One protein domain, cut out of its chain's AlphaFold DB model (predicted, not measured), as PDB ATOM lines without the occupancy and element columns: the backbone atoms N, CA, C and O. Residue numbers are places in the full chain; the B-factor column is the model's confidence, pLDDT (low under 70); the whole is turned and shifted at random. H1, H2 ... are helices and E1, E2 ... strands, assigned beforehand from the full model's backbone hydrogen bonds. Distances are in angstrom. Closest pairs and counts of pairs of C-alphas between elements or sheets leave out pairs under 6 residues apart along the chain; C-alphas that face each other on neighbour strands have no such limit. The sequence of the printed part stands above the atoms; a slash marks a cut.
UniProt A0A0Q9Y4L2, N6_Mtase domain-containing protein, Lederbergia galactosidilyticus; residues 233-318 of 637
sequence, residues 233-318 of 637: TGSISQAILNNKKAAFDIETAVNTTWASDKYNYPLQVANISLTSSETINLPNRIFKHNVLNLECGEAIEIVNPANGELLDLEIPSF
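What this domain is: This is residues 233 to 318 of the 637 residues of the protein "N6_Mtase domain-containing protein" of Lederbergia galactosidilyticus (UniProt A0A0Q9Y4L2). Two short parallel strands, E1 and E2, lie side by side in the middle, with helix H3 over them and helix H1 beside E1. A separate hairpin of strands, E3 and E4, lies on the side away from H3, where E3 crosses E2, and the small helix H2 leads from H1 into E1. The printed part has 86 residues, with three named helices and four named strands in the order H1, H2, E1, H3, E2, E3, E4; the class is mixed, helices and strands. One sheet is E1 and E2, parallel, and the other is E3 and E4, antiparallel. The whole is compact and rounded, with a radius of gyration of the C-alphas of 12.4 A and spans of 32 by 27 by 25 A.

How they stand to each other: H1, residues 235 to 247, touches H2, residues 250 to 255, with residues 241 to 245 alone, at a steep tilt of 47 degrees, opposite ways; the closest C-alphas are those of Lys 244 and Ala 253, 5.0 A apart. The closest C-alphas of H1 and E1, residues 257 to 261, are those of Leu 241 and Thr 257, 6.0 A apart. H1 touches H3, residues 264 to 274, at a shallow tilt of 26 degrees, the same way, and the C-alphas of Gln 238 and Leu 274 are closest at 5.6 A. H2 and H3 are apart. E1 and E2, residues 285 to 288, are parallel neighbours at 11 degrees, with N 259 and O 285 within hydrogen-bond range at 2.9 A and N 287 and O 259 at 3.2 A. E1, H3 and E2 form a strand-helix-strand unit, two parallel neighbour strands with a helix between them along the chain, and its crossover is right-handed. The closest C-alphas of H3 and E2 are those of Asn 264 and Lys 288, 6.2 A apart. Between E2 and E3, residues 299 to 303, the closest C-alphas are those of Arg 285 and Ile 302, at 6.9 A. E3 and E4, residues 310 to 314, form an antiparallel hairpin at 148 degrees, with N 311 and O 302 within hydrogen-bond range at 2.7 A and N 300 and O 313 at 2.8 A. E4 is apart from E2. In H1 and H2 every O i to N i+4 pair is within hydrogen-bond range; in H3 6 of 7 are.

Where its parts are: H1 begins at C-alpha 235, (47.716, 17.241, -7.968), and is 18.8 A long. H2 is 8.5 A, E1 14.1 A, H3 15.2 A and E2 10.4 A. E2 begins at C-alpha 285, (41.854, 30.102, -11.716). E3 is 13.0 A, and E4, 12.9 A, ends at C-alpha 314, (44.878, 40.330, -12.423).

The domain as a whole: The two C-alphas farthest apart are those of Ser 277 and Asn 293, 34.0 A. The printed part has no cut and no long link. The mean pLDDT of the printed part is 88.2; residue 303 and residues 305 to 308 are under 70.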
ATOM      1  N   THR A 233      49.107  17.873 -14.138       86.50
ATOM      2  CA  THR A 233      47.744  17.337 -13.943       86.50
ATOM      3  C   THR A 233      47.000  17.877 -12.704       86.50
ATOM      4  O   THR A 233      45.961  17.338 -12.331       86.50
ATOM      5  N   GLY A 234      47.539  18.882 -12.008       91.06
ATOM      6  CA  GLY A 234      46.866  19.608 -10.925       91.06
ATOM      7  C   GLY A 234      46.862  18.934  -9.548       91.06
ATOM      8  O   GLY A 234      46.054  19.306  -8.705       91.06
ATOM      9  N   SER A 235      47.722  17.942  -9.272       92.25
ATOM     10  CA  SER A 235      47.716  17.241  -7.968       92.25
ATOM     11  C   SER A 235      48.020  18.157  -6.775       92.25
ATOM     12  O   SER A 235      47.396  18.013  -5.724       92.25
ATOM     13  N   ILE A 236      48.967  19.092  -6.909       96.44
ATOM     14  CA  ILE A 236      49.307  20.029  -5.825       96.44
ATOM     15  C   ILE A 236      48.239  21.116  -5.722       96.44
ATOM     16  O   ILE A 236      47.758  21.365  -4.620       96.44
ATOM     17  N   SER A 237      47.772  21.675  -6.842       96.81
ATOM     18  CA  SER A 237      46.628  22.599  -6.853       96.81
ATOM     19  C   SER A 237      45.395  21.998  -6.166       96.81
ATOM     20  O   SER A 237      44.746  22.662  -5.360       96.81
ATOM     21  N   GLN A 238      45.096  20.720  -6.425       95.25
ATOM     22  CA  GLN A 238      43.988  19.999  -5.797       95.25
ATOM     23  C   GLN A 238      44.200  19.837  -4.288       95.25
ATOM     24  O   GLN A 238      43.273  20.048  -3.508       95.25
ATOM     25  N   ALA A 239      45.427  19.532  -3.852       96.94
ATOM     26  CA  ALA A 239      45.759  19.499  -2.431       96.94
ATOM     27  C   ALA A 239      45.567  20.872  -1.762       96.94
ATOM     28  O   ALA A 239      45.024  20.935  -0.657       96.94
ATOM     29  N   ILE A 240      45.958  21.967  -2.423       98.25
ATOM     30  CA  ILE A 240      45.737  23.331  -1.927       98.25
ATOM     31  C   ILE A 240      44.237  23.598  -1.773       98.25
ATOM     32  O   ILE A 240      43.791  23.950  -0.680       98.25
ATOM     33  N   LEU A 241      43.456  23.363  -2.834       96.75
ATOM     34  CA  LEU A 241      42.013  23.597  -2.844       96.75
ATOM     35  C   LEU A 241      41.301  22.808  -1.739       96.75
ATOM     36  O   LEU A 241      40.506  23.377  -0.996       96.75
ATOM     37  N   ASN A 242      41.611  21.517  -1.588       95.50
ATOM     38  CA  ASN A 242      40.979  20.655  -0.588       95.50
ATOM     39  C   ASN A 242      41.266  21.123   0.846       95.50
ATOM     40  O   ASN A 242      40.364  21.141   1.683       95.50
ATOM     41  N   ASN A 243      42.499  21.552   1.133       96.44
ATOM     42  CA  ASN A 243      42.836  22.097   2.450       96.44
ATOM     43  C   ASN A 243      42.134  23.438   2.709       96.44
ATOM     44  O   ASN A 243      41.688  23.679   3.828       96.44
ATOM     45  N   LYS A 244      41.973  24.282   1.683       97.25
ATOM     46  CA  LYS A 244      41.224  25.539   1.806       97.25
ATOM     47  C   LYS A 244      39.728  25.319   1.999       97.25
ATOM     48  O   LYS A 244      39.163  25.947   2.883       97.25
ATOM     49  N   LYS A 245      39.103  24.388   1.271       95.00
ATOM     50  CA  LYS A 245      37.690  24.001   1.464       95.00
ATOM     51  C   LYS A 245      37.408  23.481   2.876       95.00
ATOM     52  O   LYS A 245      36.317  23.668   3.397       95.00
ATOM     53  N   ALA A 246      38.389  22.830   3.505       93.56
ATOM     54  CA  ALA A 246      38.261  22.365   4.884       93.56
ATOM     55  C   ALA A 246      38.329  23.502   5.925       93.56
ATOM     56  O   ALA A 246      37.911  23.302   7.064       93.56
ATOM     57  N   ALA A 247      38.873  24.668   5.560       91.75
ATOM     58  CA  ALA A 247      39.128  25.784   6.472       91.75
ATOM     59  C   ALA A 247      38.266  27.034   6.197       91.75
ATOM     60  O   ALA A 247      38.020  27.810   7.119       91.75
ATOM     61  N   PHE A 248      37.812  27.228   4.959       95.50
ATOM     62  CA  PHE A 248      37.081  28.404   4.480       95.50
ATOM     63  C   PHE A 248      35.858  27.991   3.660       95.50
ATOM     64  O   PHE A 248      35.686  26.822   3.317       95.50
ATOM     65  N   ASP A 249      35.011  28.962   3.320       94.31
ATOM     66  CA  ASP A 249      33.941  28.735   2.359       94.31
ATOM     67  C   ASP A 249      34.501  28.392   0.964       94.31
ATOM     68  O   ASP A 249      35.640  28.719   0.608       94.31
ATOM     69  N   ILE A 250      33.682  27.695   0.176       92.56
ATOM     70  CA  ILE A 250      34.080  27.143  -1.122       92.56
ATOM     71  C   ILE A 250      34.488  28.252  -2.101       92.56
ATOM     72  O   ILE A 250      35.452  28.077  -2.847       92.56
ATOM     73  N   GLU A 251      33.791  29.392  -2.086       91.88
ATOM     74  CA  GLU A 251      34.073  30.511  -2.984       91.88
ATOM     75  C   GLU A 251      35.444  31.116  -2.673       91.88
ATOM     76  O   GLU A 251      36.268  31.248  -3.577       91.88
ATOM     77  N   THR A 252      35.748  31.381  -1.400       94.75
ATOM     78  CA  THR A 252      37.080  31.820  -0.957       94.75
ATOM     79  C   THR A 252      38.161  30.802  -1.321       94.75
ATOM     80  O   THR A 252      39.242  31.179  -1.784       94.75
ATOM     81  N   ALA A 253      37.895  29.504  -1.149       96.06
ATOM     82  CA  ALA A 253      38.852  28.451  -1.472       96.06
ATOM     83  C   ALA A 253      39.210  28.425  -2.970       96.06
ATOM     84  O   ALA A 253      40.396  28.382  -3.311       96.06
ATOM     85  N   VAL A 254      38.211  28.508  -3.858       93.81
ATOM     86  CA  VAL A 254      38.414  28.582  -5.317       93.81
ATOM     87  C   VAL A 254      39.091  29.898  -5.698       93.81
ATOM     88  O   VAL A 254      40.109  29.895  -6.387       93.81
ATOM     89  N   ASN A 255      38.610  31.021  -5.161       94.25
ATOM     90  CA  ASN A 255      39.141  32.351  -5.450       94.25
ATOM     91  C   ASN A 255      40.571  32.582  -4.938       94.25
ATOM     92  O   ASN A 255      41.215  33.561  -5.290       94.25
ATOM     93  N   THR A 256      41.109  31.711  -4.099       96.75
ATOM     94  CA  THR A 256      42.482  31.855  -3.600       96.75
ATOM     95  C   THR A 256      43.376  30.688  -4.003       96.75
ATOM     96  O   THR A 256      44.510  30.609  -3.524       96.75
ATOM     97  N   THR A 257      42.915  29.810  -4.897       97.69
ATOM     98  CA  THR A 257      43.712  28.717  -5.466       97.69
ATOM     99  C   THR A 257      43.937  28.962  -6.949       97.69
ATOM    100  O   THR A 257      42.991  28.988  -7.728       97.69
ATOM    101  N   TRP A 258      45.197  29.122  -7.330       97.75
ATOM    102  CA  TRP A 258      45.620  29.386  -8.698       97.75
ATOM    103  C   TRP A 258      46.482  28.237  -9.218       97.75
ATOM    104  O   TRP A 258      47.202  27.582  -8.458       97.75
ATOM    105  N   ALA A 259      46.427  27.991 -10.521       96.50
ATOM    106  CA  ALA A 259      47.279  27.009 -11.172       96.50
ATOM    107  C   ALA A 259      47.638  27.460 -12.587       96.50
ATOM    108  O   ALA A 259      46.801  28.007 -13.302       96.50
ATOM    109  N   SER A 260      48.865  27.192 -13.011       95.44
ATOM    110  CA  SER A 260      49.265  27.395 -14.397       95.44
ATOM    111  C   SER A 260      50.282  26.362 -14.848       95.44
ATOM    112  O   SER A 260      50.913  25.676 -14.042       95.44
ATOM    113  N   ASP A 261      50.391  26.217 -16.163       92.50
ATOM    114  CA  ASP A 261      51.370  25.350 -16.804       92.50
ATOM    115  C   ASP A 261      51.726  25.898 -18.192       92.50
ATOM    116  O   ASP A 261      50.934  26.608 -18.823       92.50
ATOM    117  N   LYS A 262      52.913  25.540 -18.694       87.62
ATOM    118  CA  LYS A 262      53.362  25.899 -20.045       87.62
ATOM    119  C   LYS A 262      52.516  25.189 -21.110       87.62
ATOM    120  O   LYS A 262      52.336  25.727 -22.208       87.62
ATOM    121  N   TYR A 263      51.984  24.005 -20.805       82.25
ATOM    122  CA  TYR A 263      51.286  23.153 -21.761       82.25
ATOM    123  C   TYR A 263      49.772  23.085 -21.502       82.25
ATOM    124  O   TYR A 263      49.318  22.839 -20.390       82.25
ATOM    125  N   ASN A 264      48.969  23.223 -22.564       77.25
ATOM    126  CA  ASN A 264      47.497  23.183 -22.472       77.25
ATOM    127  C   ASN A 264      46.952  21.819 -22.053       77.25
ATOM    128  O   ASN A 264      45.960  21.725 -21.342       77.25
ATOM    129  N   TYR A 265      47.579  20.750 -22.530       74.62
ATOM    130  CA  TYR A 265      47.061  19.407 -22.339       74.62
ATOM    131  C   TYR A 265      47.013  18.953 -20.858       74.62
ATOM    132  O   TYR A 265      45.950  18.528 -20.402       74.62
ATOM    133  N   PRO A 266      48.090  19.081 -20.057       79.38
ATOM    134  CA  PRO A 266      48.004  18.789 -18.626       79.38
ATOM    135  C   PRO A 266      46.994  19.689 -17.888       79.38
ATOM    136  O   PRO A 266      46.299  19.199 -16.994       79.38
ATOM    137  N   LEU A 267      46.821  20.948 -18.319       83.06
ATOM    138  CA  LEU A 267      45.825  21.867 -17.748       83.06
ATOM    139  C   LEU A 267      44.384  21.377 -17.920       83.06
ATOM    140  O   LEU A 267      43.555  21.645 -17.050       83.06
ATOM    141  N   GLN A 268      44.078  20.617 -18.978       79.06
ATOM    142  CA  GLN A 268      42.751  20.009 -19.136       79.06
ATOM    143  C   GLN A 268      42.462  19.053 -17.968       79.06
ATOM    144  O   GLN A 268      41.417  19.136 -17.325       79.06
ATOM    145  N   VAL A 269      43.432  18.191 -17.634       81.81
ATOM    146  CA  VAL A 269      43.332  17.240 -16.514       81.81
ATOM    147  C   VAL A 269      43.340  17.966 -15.168       81.81
ATOM    148  O   VAL A 269      42.619  17.566 -14.250       81.81
ATOM    149  N   ALA A 270      44.110  19.051 -15.040       86.56
ATOM    150  CA  ALA A 270      44.095  19.895 -13.848       86.56
ATOM    151  C   ALA A 270      42.720  20.537 -13.615       86.56
ATOM    152  O   ALA A 270      42.242  20.542 -12.481       86.56
ATOM    153  N   ASN A 271      42.049  21.008 -14.673       85.56
ATOM    154  CA  ASN A 271      40.719  21.607 -14.564       85.56
ATOM    155  C   ASN A 271      39.670  20.593 -14.094       85.56
ATOM    156  O   ASN A 271      38.910  20.873 -13.167       85.56
ATOM    157  N   ILE A 272      39.699  19.368 -14.633       81.12
ATOM    158  CA  ILE A 272      38.840  18.283 -14.136       81.12
ATOM    159  C   ILE A 272      39.189  17.953 -12.672       81.12
ATOM    160  O   ILE A 272      38.290  17.800 -11.856       81.12
ATOM    161  N   SER A 273      40.478  17.920 -12.307       84.25
ATOM    162  CA  SER A 273      40.926  17.639 -10.928       84.25
ATOM    163  C   SER A 273      40.457  18.684  -9.910       84.25
ATOM    164  O   SER A 273      40.206  18.358  -8.750       84.25
ATOM    165  N   LEU A 274      40.359  19.948 -10.313       86.81
ATOM    166  CA  LEU A 274      39.912  21.046  -9.451       86.81
ATOM    167  C   LEU A 274      38.383  21.201  -9.425       86.81
ATOM    168  O   LEU A 274      37.831  21.847  -8.531       86.81
ATOM    169  N   THR A 275      37.692  20.551 -10.360       82.75
ATOM    170  CA  THR A 275      36.234  20.531 -10.433       82.75
ATOM    171  C   THR A 275      35.665  19.439  -9.526       82.75
ATOM    172  O   THR A 275      35.987  18.263  -9.653       82.75
ATOM    173  N   SER A 276      34.774  19.822  -8.614       78.88
ATOM    174  CA  SER A 276      33.924  18.909  -7.846       78.88
ATOM    175  C   SER A 276      32.462  19.325  -7.984       78.88
ATOM    176  O   SER A 276      32.173  20.424  -8.457       78.88
ATOM    177  N   SER A 277      31.526  18.499  -7.512       73.25
ATOM    178  CA  SER A 277      30.089  18.833  -7.514       73.25
ATOM    179  C   SER A 277      29.766  20.190  -6.869       73.25
ATOM    180  O   SER A 277      28.752  20.804  -7.173       73.25
ATOM    181  N   GLU A 278      30.621  20.640  -5.949       77.06
ATOM    182  CA  GLU A 278      30.475  21.890  -5.202       77.06
ATOM    183  C   GLU A 278      31.126  23.092  -5.903       77.06
ATOM    184  O   GLU A 278      30.707  24.223  -5.677       77.06
ATOM    185  N   THR A 279      32.150  22.867  -6.736       81.56
ATOM    186  CA  THR A 279      32.908  23.935  -7.422       81.56
ATOM    187  C   THR A 279      32.610  24.047  -8.907       81.56
ATOM    188  O   THR A 279      33.091  24.978  -9.535       81.56
ATOM    189  N   ILE A 280      31.796  23.153  -9.469       77.50
ATOM    190  CA  ILE A 280      31.482  23.097 -10.905       77.50
ATOM    191  C   ILE A 280      30.925  24.410 -11.479       77.50
ATOM    192  O   ILE A 280      31.154  24.711 -12.642       77.50
ATOM    193  N   ASN A 281      30.260  25.222 -10.652       76.12
ATOM    194  CA  ASN A 281      29.710  26.524 -11.039       76.12
ATOM    195  C   ASN A 281      30.631  27.711 -10.704       76.12
ATOM    196  O   ASN A 281      30.206  28.857 -10.844       76.12
ATOM    197  N   LEU A 282      31.853  27.469 -10.224       82.88
ATOM    198  CA  LEU A 282      32.805  28.513  -9.852       82.88
ATOM    199  C   LEU A 282      33.986  28.545 -10.831       82.88
ATOM    200  O   LEU A 282      34.495  27.486 -11.201       82.88
ATOM    201  N   PRO A 283      34.458  29.739 -11.232       83.12
ATOM    202  CA  PRO A 283      35.576  29.870 -12.159       83.12
ATOM    203  C   PRO A 283      36.883  29.417 -11.500       83.12
ATOM    204  O   PRO A 283      37.413  30.077 -10.602       83.12
ATOM    205  N   ASN A 284      37.421  28.285 -11.955       86.88
ATOM    206  CA  ASN A 284      38.745  27.829 -11.546       86.88
ATOM    207  C   ASN A 284      39.817  28.766 -12.118       86.88
ATOM    208  O   ASN A 284      39.822  29.064 -13.310       86.88
ATOM    209  N   ARG A 285      40.782  29.185 -11.293       91.94
ATOM    210  CA  ARG A 285      41.854  30.102 -11.716       91.94
ATOM    211  C   ARG A 285      43.019  29.353 -12.362       91.94
ATOM    212  O   ARG A 285      44.112  29.274 -11.798       91.94
ATOM    213  N   ILE A 286      42.737  28.744 -13.516       90.88
ATOM    214  CA  ILE A 286      43.647  27.874 -14.269       90.88
ATOM    215  C   ILE A 286      43.927  28.482 -15.638       90.88
ATOM    216  O   ILE A 286      42.997  28.715 -16.406       90.88
ATOM    217  N   PHE A 287      45.199  28.684 -15.973       91.19
ATOM    218  CA  PHE A 287      45.583  29.359 -17.212       91.19
ATOM    219  C   PHE A 287      46.918  28.847 -17.763       91.19
ATOM    220  O   PHE A 287      47.762  28.326 -17.033       91.19
ATOM    221  N   LYS A 288      47.118  28.991 -19.076       90.31
ATOM    222  CA  LYS A 288      48.373  28.628 -19.741       90.31
ATOM    223  C   LYS A 288      49.378  29.763 -19.613       90.31
ATOM    224  O   LYS A 288      49.119  30.857 -20.103       90.31
ATOM    225  N   HIS A 289      50.542  29.494 -19.030       93.06
ATOM    226  CA  HIS A 289      51.630  30.465 -18.993       93.06
ATOM    227  C   HIS A 289      52.989  29.794 -18.792       93.06
ATOM    228  O   HIS A 289      53.101  28.780 -18.106       93.06
ATOM    229  N   ASN A 290      54.052  30.375 -19.352       93.25
ATOM    230  CA  ASN A 290      55.412  29.960 -19.017       93.25
ATOM    231  C   ASN A 290      55.834  30.627 -17.697       93.25
ATOM    232  O   ASN A 290      55.837  31.847 -17.568       93.25
ATOM    233  N   VAL A 291      56.188  29.834 -16.687       96.19
ATOM    234  CA  VAL A 291      56.560  30.355 -15.361       96.19
ATOM    235  C   VAL A 291      57.788  31.275 -15.391       96.19
ATOM    236  O   VAL A 291      57.927  32.135 -14.526       96.19
ATOM    237  N   LEU A 292      58.680  31.127 -16.379       96.69
ATOM    238  CA  LEU A 292      59.908  31.926 -16.479       96.69
ATOM    239  C   LEU A 292      59.649  33.421 -16.725       96.69
ATOM    240  O   LEU A 292      60.518  34.232 -16.412       96.69
ATOM    241  N   ASN A 293      58.493  33.777 -17.288       95.62
ATOM    242  CA  ASN A 293      58.107  35.155 -17.597       95.62
ATOM    243  C   ASN A 293      56.730  35.538 -17.035       95.62
ATOM    244  O   ASN A 293      56.131  36.483 -17.530       95.62
ATOM    245  N   LEU A 294      56.222  34.788 -16.057       95.94
ATOM    246  CA  LEU A 294      54.971  35.100 -15.370       95.94
ATOM    247  C   LEU A 294      55.175  36.301 -14.434       95.94
ATOM    248  O   LEU A 294      56.137  36.305 -13.659       95.94
ATOM    249  N   GLU A 295      54.276  37.287 -14.472       95.69
ATOM    250  CA  GLU A 295      54.376  38.507 -13.656       95.69
ATOM    251  C   GLU A 295      53.080  38.821 -12.884       95.69
ATOM    252  O   GLU A 295      51.968  38.554 -13.335       95.69
ATOM    253  N   CYS A 296      53.219  39.410 -11.691       95.69
ATOM    254  CA  CYS A 296      52.078  39.942 -10.941       95.69
ATOM    255  C   CYS A 296      51.474  41.154 -11.663       95.69
ATOM    256  O   CYS A 296      52.202  42.000 -12.180       95.69
ATOM    257  N   GLY A 297      50.149  41.280 -11.625       95.44
ATOM    258  CA  GLY A 297      49.400  42.342 -12.298       95.44
ATOM    259  C   GLY A 297      49.148  42.086 -13.784       95.44
ATOM    260  O   GLY A 297      48.439  42.866 -14.414       95.44
ATOM    261  N   GLU A 298      49.685  41.003 -14.352       95.25
ATOM    262  CA  GLU A 298      49.285  40.546 -15.681       95.25
ATOM    263  C   GLU A 298      47.793  40.187 -15.677       95.25
ATOM    264  O   GLU A 298      47.297  39.568 -14.732       95.25
ATOM    265  N   ALA A 299      47.073  40.607 -16.716       92.75
ATOM    266  CA  ALA A 299      45.669  40.271 -16.890       92.75
ATOM    267  C   ALA A 299      45.550  38.898 -17.551       92.75
ATOM    268  O   ALA A 299      46.131  38.660 -18.611       92.75
ATOM    269  N   ILE A 300      44.773  38.013 -16.937       90.69
ATOM    270  CA  ILE A 300      44.388  36.730 -17.510       90.69
ATOM    271  C   ILE A 300      42.880  36.684 -17.712       90.69
ATOM    272  O   ILE A 300      42.108  37.164 -16.882       90.69
ATOM    273  N   GLU A 301      42.473  36.062 -18.807       83.75
ATOM    274  CA  GLU A 301      41.071  35.819 -19.115       83.75
ATOM    275  C   GLU A 301      40.682  34.434 -18.588       83.75
ATOM    276  O   GLU A 301      41.281  33.420 -18.956       83.75
ATOM    277  N   ILE A 302      39.680  34.391 -17.713       81.31
ATOM    278  CA  ILE A 302      39.020  33.164 -17.252       81.31
ATOM    279  C   ILE A 302      37.540  33.335 -17.541       81.31
ATOM    280  O   ILE A 302      36.978  34.367 -17.205       81.31
ATOM    281  N   VAL A 303      36.868  32.366 -18.142       69.06
ATOM    282  CA  VAL A 303      35.430  32.482 -18.376       69.06
ATOM    283  C   VAL A 303      34.684  31.973 -17.127       69.06
ATOM    284  O   VAL A 303      35.125  31.117 -16.362       69.06
ATOM    285  N   ASN A 304      33.531  32.554 -16.838       70.44
ATOM    286  CA  ASN A 304      32.708  32.152 -15.715       70.44
ATOM    287  C   ASN A 304      31.844  30.942 -16.117       70.44
ATOM    288  O   ASN A 304      31.005  31.066 -17.016       70.44
ATOM    289  N   PRO A 305      31.978  29.773 -15.463       69.25
ATOM    290  CA  PRO A 305      31.225  28.583 -15.846       69.25
ATOM    291  C   PRO A 305      29.714  28.731 -15.654       69.25
ATOM    292  O   PRO A 305      28.954  28.059 -16.346       69.25
ATOM    293  N   ALA A 306      29.254  29.625 -14.772       67.50
ATOM    294  CA  ALA A 306      27.831  29.815 -14.511       67.50
ATOM    295  C   ALA A 306      27.079  30.533 -15.648       67.50
ATOM    296  O   ALA A 306      25.882  30.295 -15.819       67.50
ATOM    297  N   ASN A 307      27.738  31.430 -16.390       66.06
ATOM    298  CA  ASN A 307      27.073  32.311 -17.360       66.06
ATOM    299  C   ASN A 307      27.835  32.533 -18.682       66.06
ATOM    300  O   ASN A 307      27.285  33.178 -19.572       66.06
ATOM    301  N   GLY A 308      29.058  32.018 -18.824       64.44
ATOM    302  CA  GLY A 308      29.877  32.176 -20.028       64.44
ATOM    303  C   GLY A 308      30.531  33.555 -20.184       64.44
ATOM    304  O   GLY A 308      31.071  33.848 -21.248       64.44
ATOM    305  N   GLU A 309      30.494  34.424 -19.166       71.31
ATOM    306  CA  GLU A 309      31.144  35.742 -19.224       71.31
ATOM    307  C   GLU A 309      32.662  35.636 -19.044       71.31
ATOM    308  O   GLU A 309      33.132  34.942 -18.145       71.31
ATOM    309  N   LEU A 310      33.434  36.363 -19.856       75.88
ATOM    310  CA  LEU A 310      34.877  36.533 -19.661       75.88
ATOM    311  C   LEU A 310      35.137  37.383 -18.406       75.88
ATOM    312  O   LEU A 310      34.634  38.501 -18.286       75.88
ATOM    313  N   LEU A 311      35.918  36.840 -17.478       83.00
ATOM    314  CA  LEU A 311      36.440  37.509 -16.294       83.00
ATOM    315  C   LEU A 311      37.907  37.860 -16.534       83.00
ATOM    316  O   LEU A 311      38.762  36.978 -16.615       83.00
ATOM    317  N   ASP A 312      38.191  39.156 -16.568       89.00
ATOM    318  CA  ASP A 312      39.558  39.665 -16.544       89.00
ATOM    319  C   ASP A 312      40.054  39.666 -15.096       89.00
ATOM    320  O   ASP A 312      39.582  40.447 -14.261       89.00
ATOM    321  N   LEU A 313      40.980  38.765 -14.773       91.94
ATOM    322  CA  LEU A 313      41.604  38.692 -13.454       91.94
ATOM    323  C   LEU A 313      43.056  39.152 -13.534       91.94
ATOM    324  O   LEU A 313      43.821  38.689 -14.372       91.94
ATOM    325  N   GLU A 314      43.464  40.009 -12.606       95.81
ATOM    326  CA  GLU A 314      44.878  40.330 -12.423       95.81
ATOM    327  C   GLU A 314      45.548  39.264 -11.553       95.81
ATOM    328  O   GLU A 314      45.032  38.887 -10.493       95.81
ATOM    329  N   ILE A 315      46.719  38.791 -11.982       96.75
ATOM    330  CA  ILE A 315      47.526  37.850 -11.205       96.75
ATOM    331  C   ILE A 315      47.985  38.536  -9.908       96.75
ATOM    332  O   ILE A 315      48.717  39.529  -9.964       96.75
ATOM    333  N   PRO A 316      47.589  38.040  -8.722       97.19
ATOM    334  CA  PRO A 316      47.955  38.660  -7.463       97.19
ATOM    335  C   PRO A 316      49.389  38.290  -7.087       97.19
ATOM    336  O   PRO A 316      49.954  37.313  -7.576       97.19
ATOM    337  N   SER A 317      49.940  39.012  -6.115       96.94
ATOM    338  CA  SER A 317      51.062  38.474  -5.347       96.94
ATOM    339  C   SER A 317      50.582  37.299  -4.492       96.94
ATOM    340  O   SER A 317      49.494  37.351  -3.907       96.94
ATOM    341  N   PHE A 318      51.377  36.236  -4.417       98.50
ATOM    342  CA  PHE A 318      51.002  35.001  -3.736       98.50
ATOM    343  C   PHE A 318      51.625  34.900  -2.348       98.50
ATOM    344  O   PHE A 318      52.819  35.144  -2.185       98.50
TER     345      PHE A 318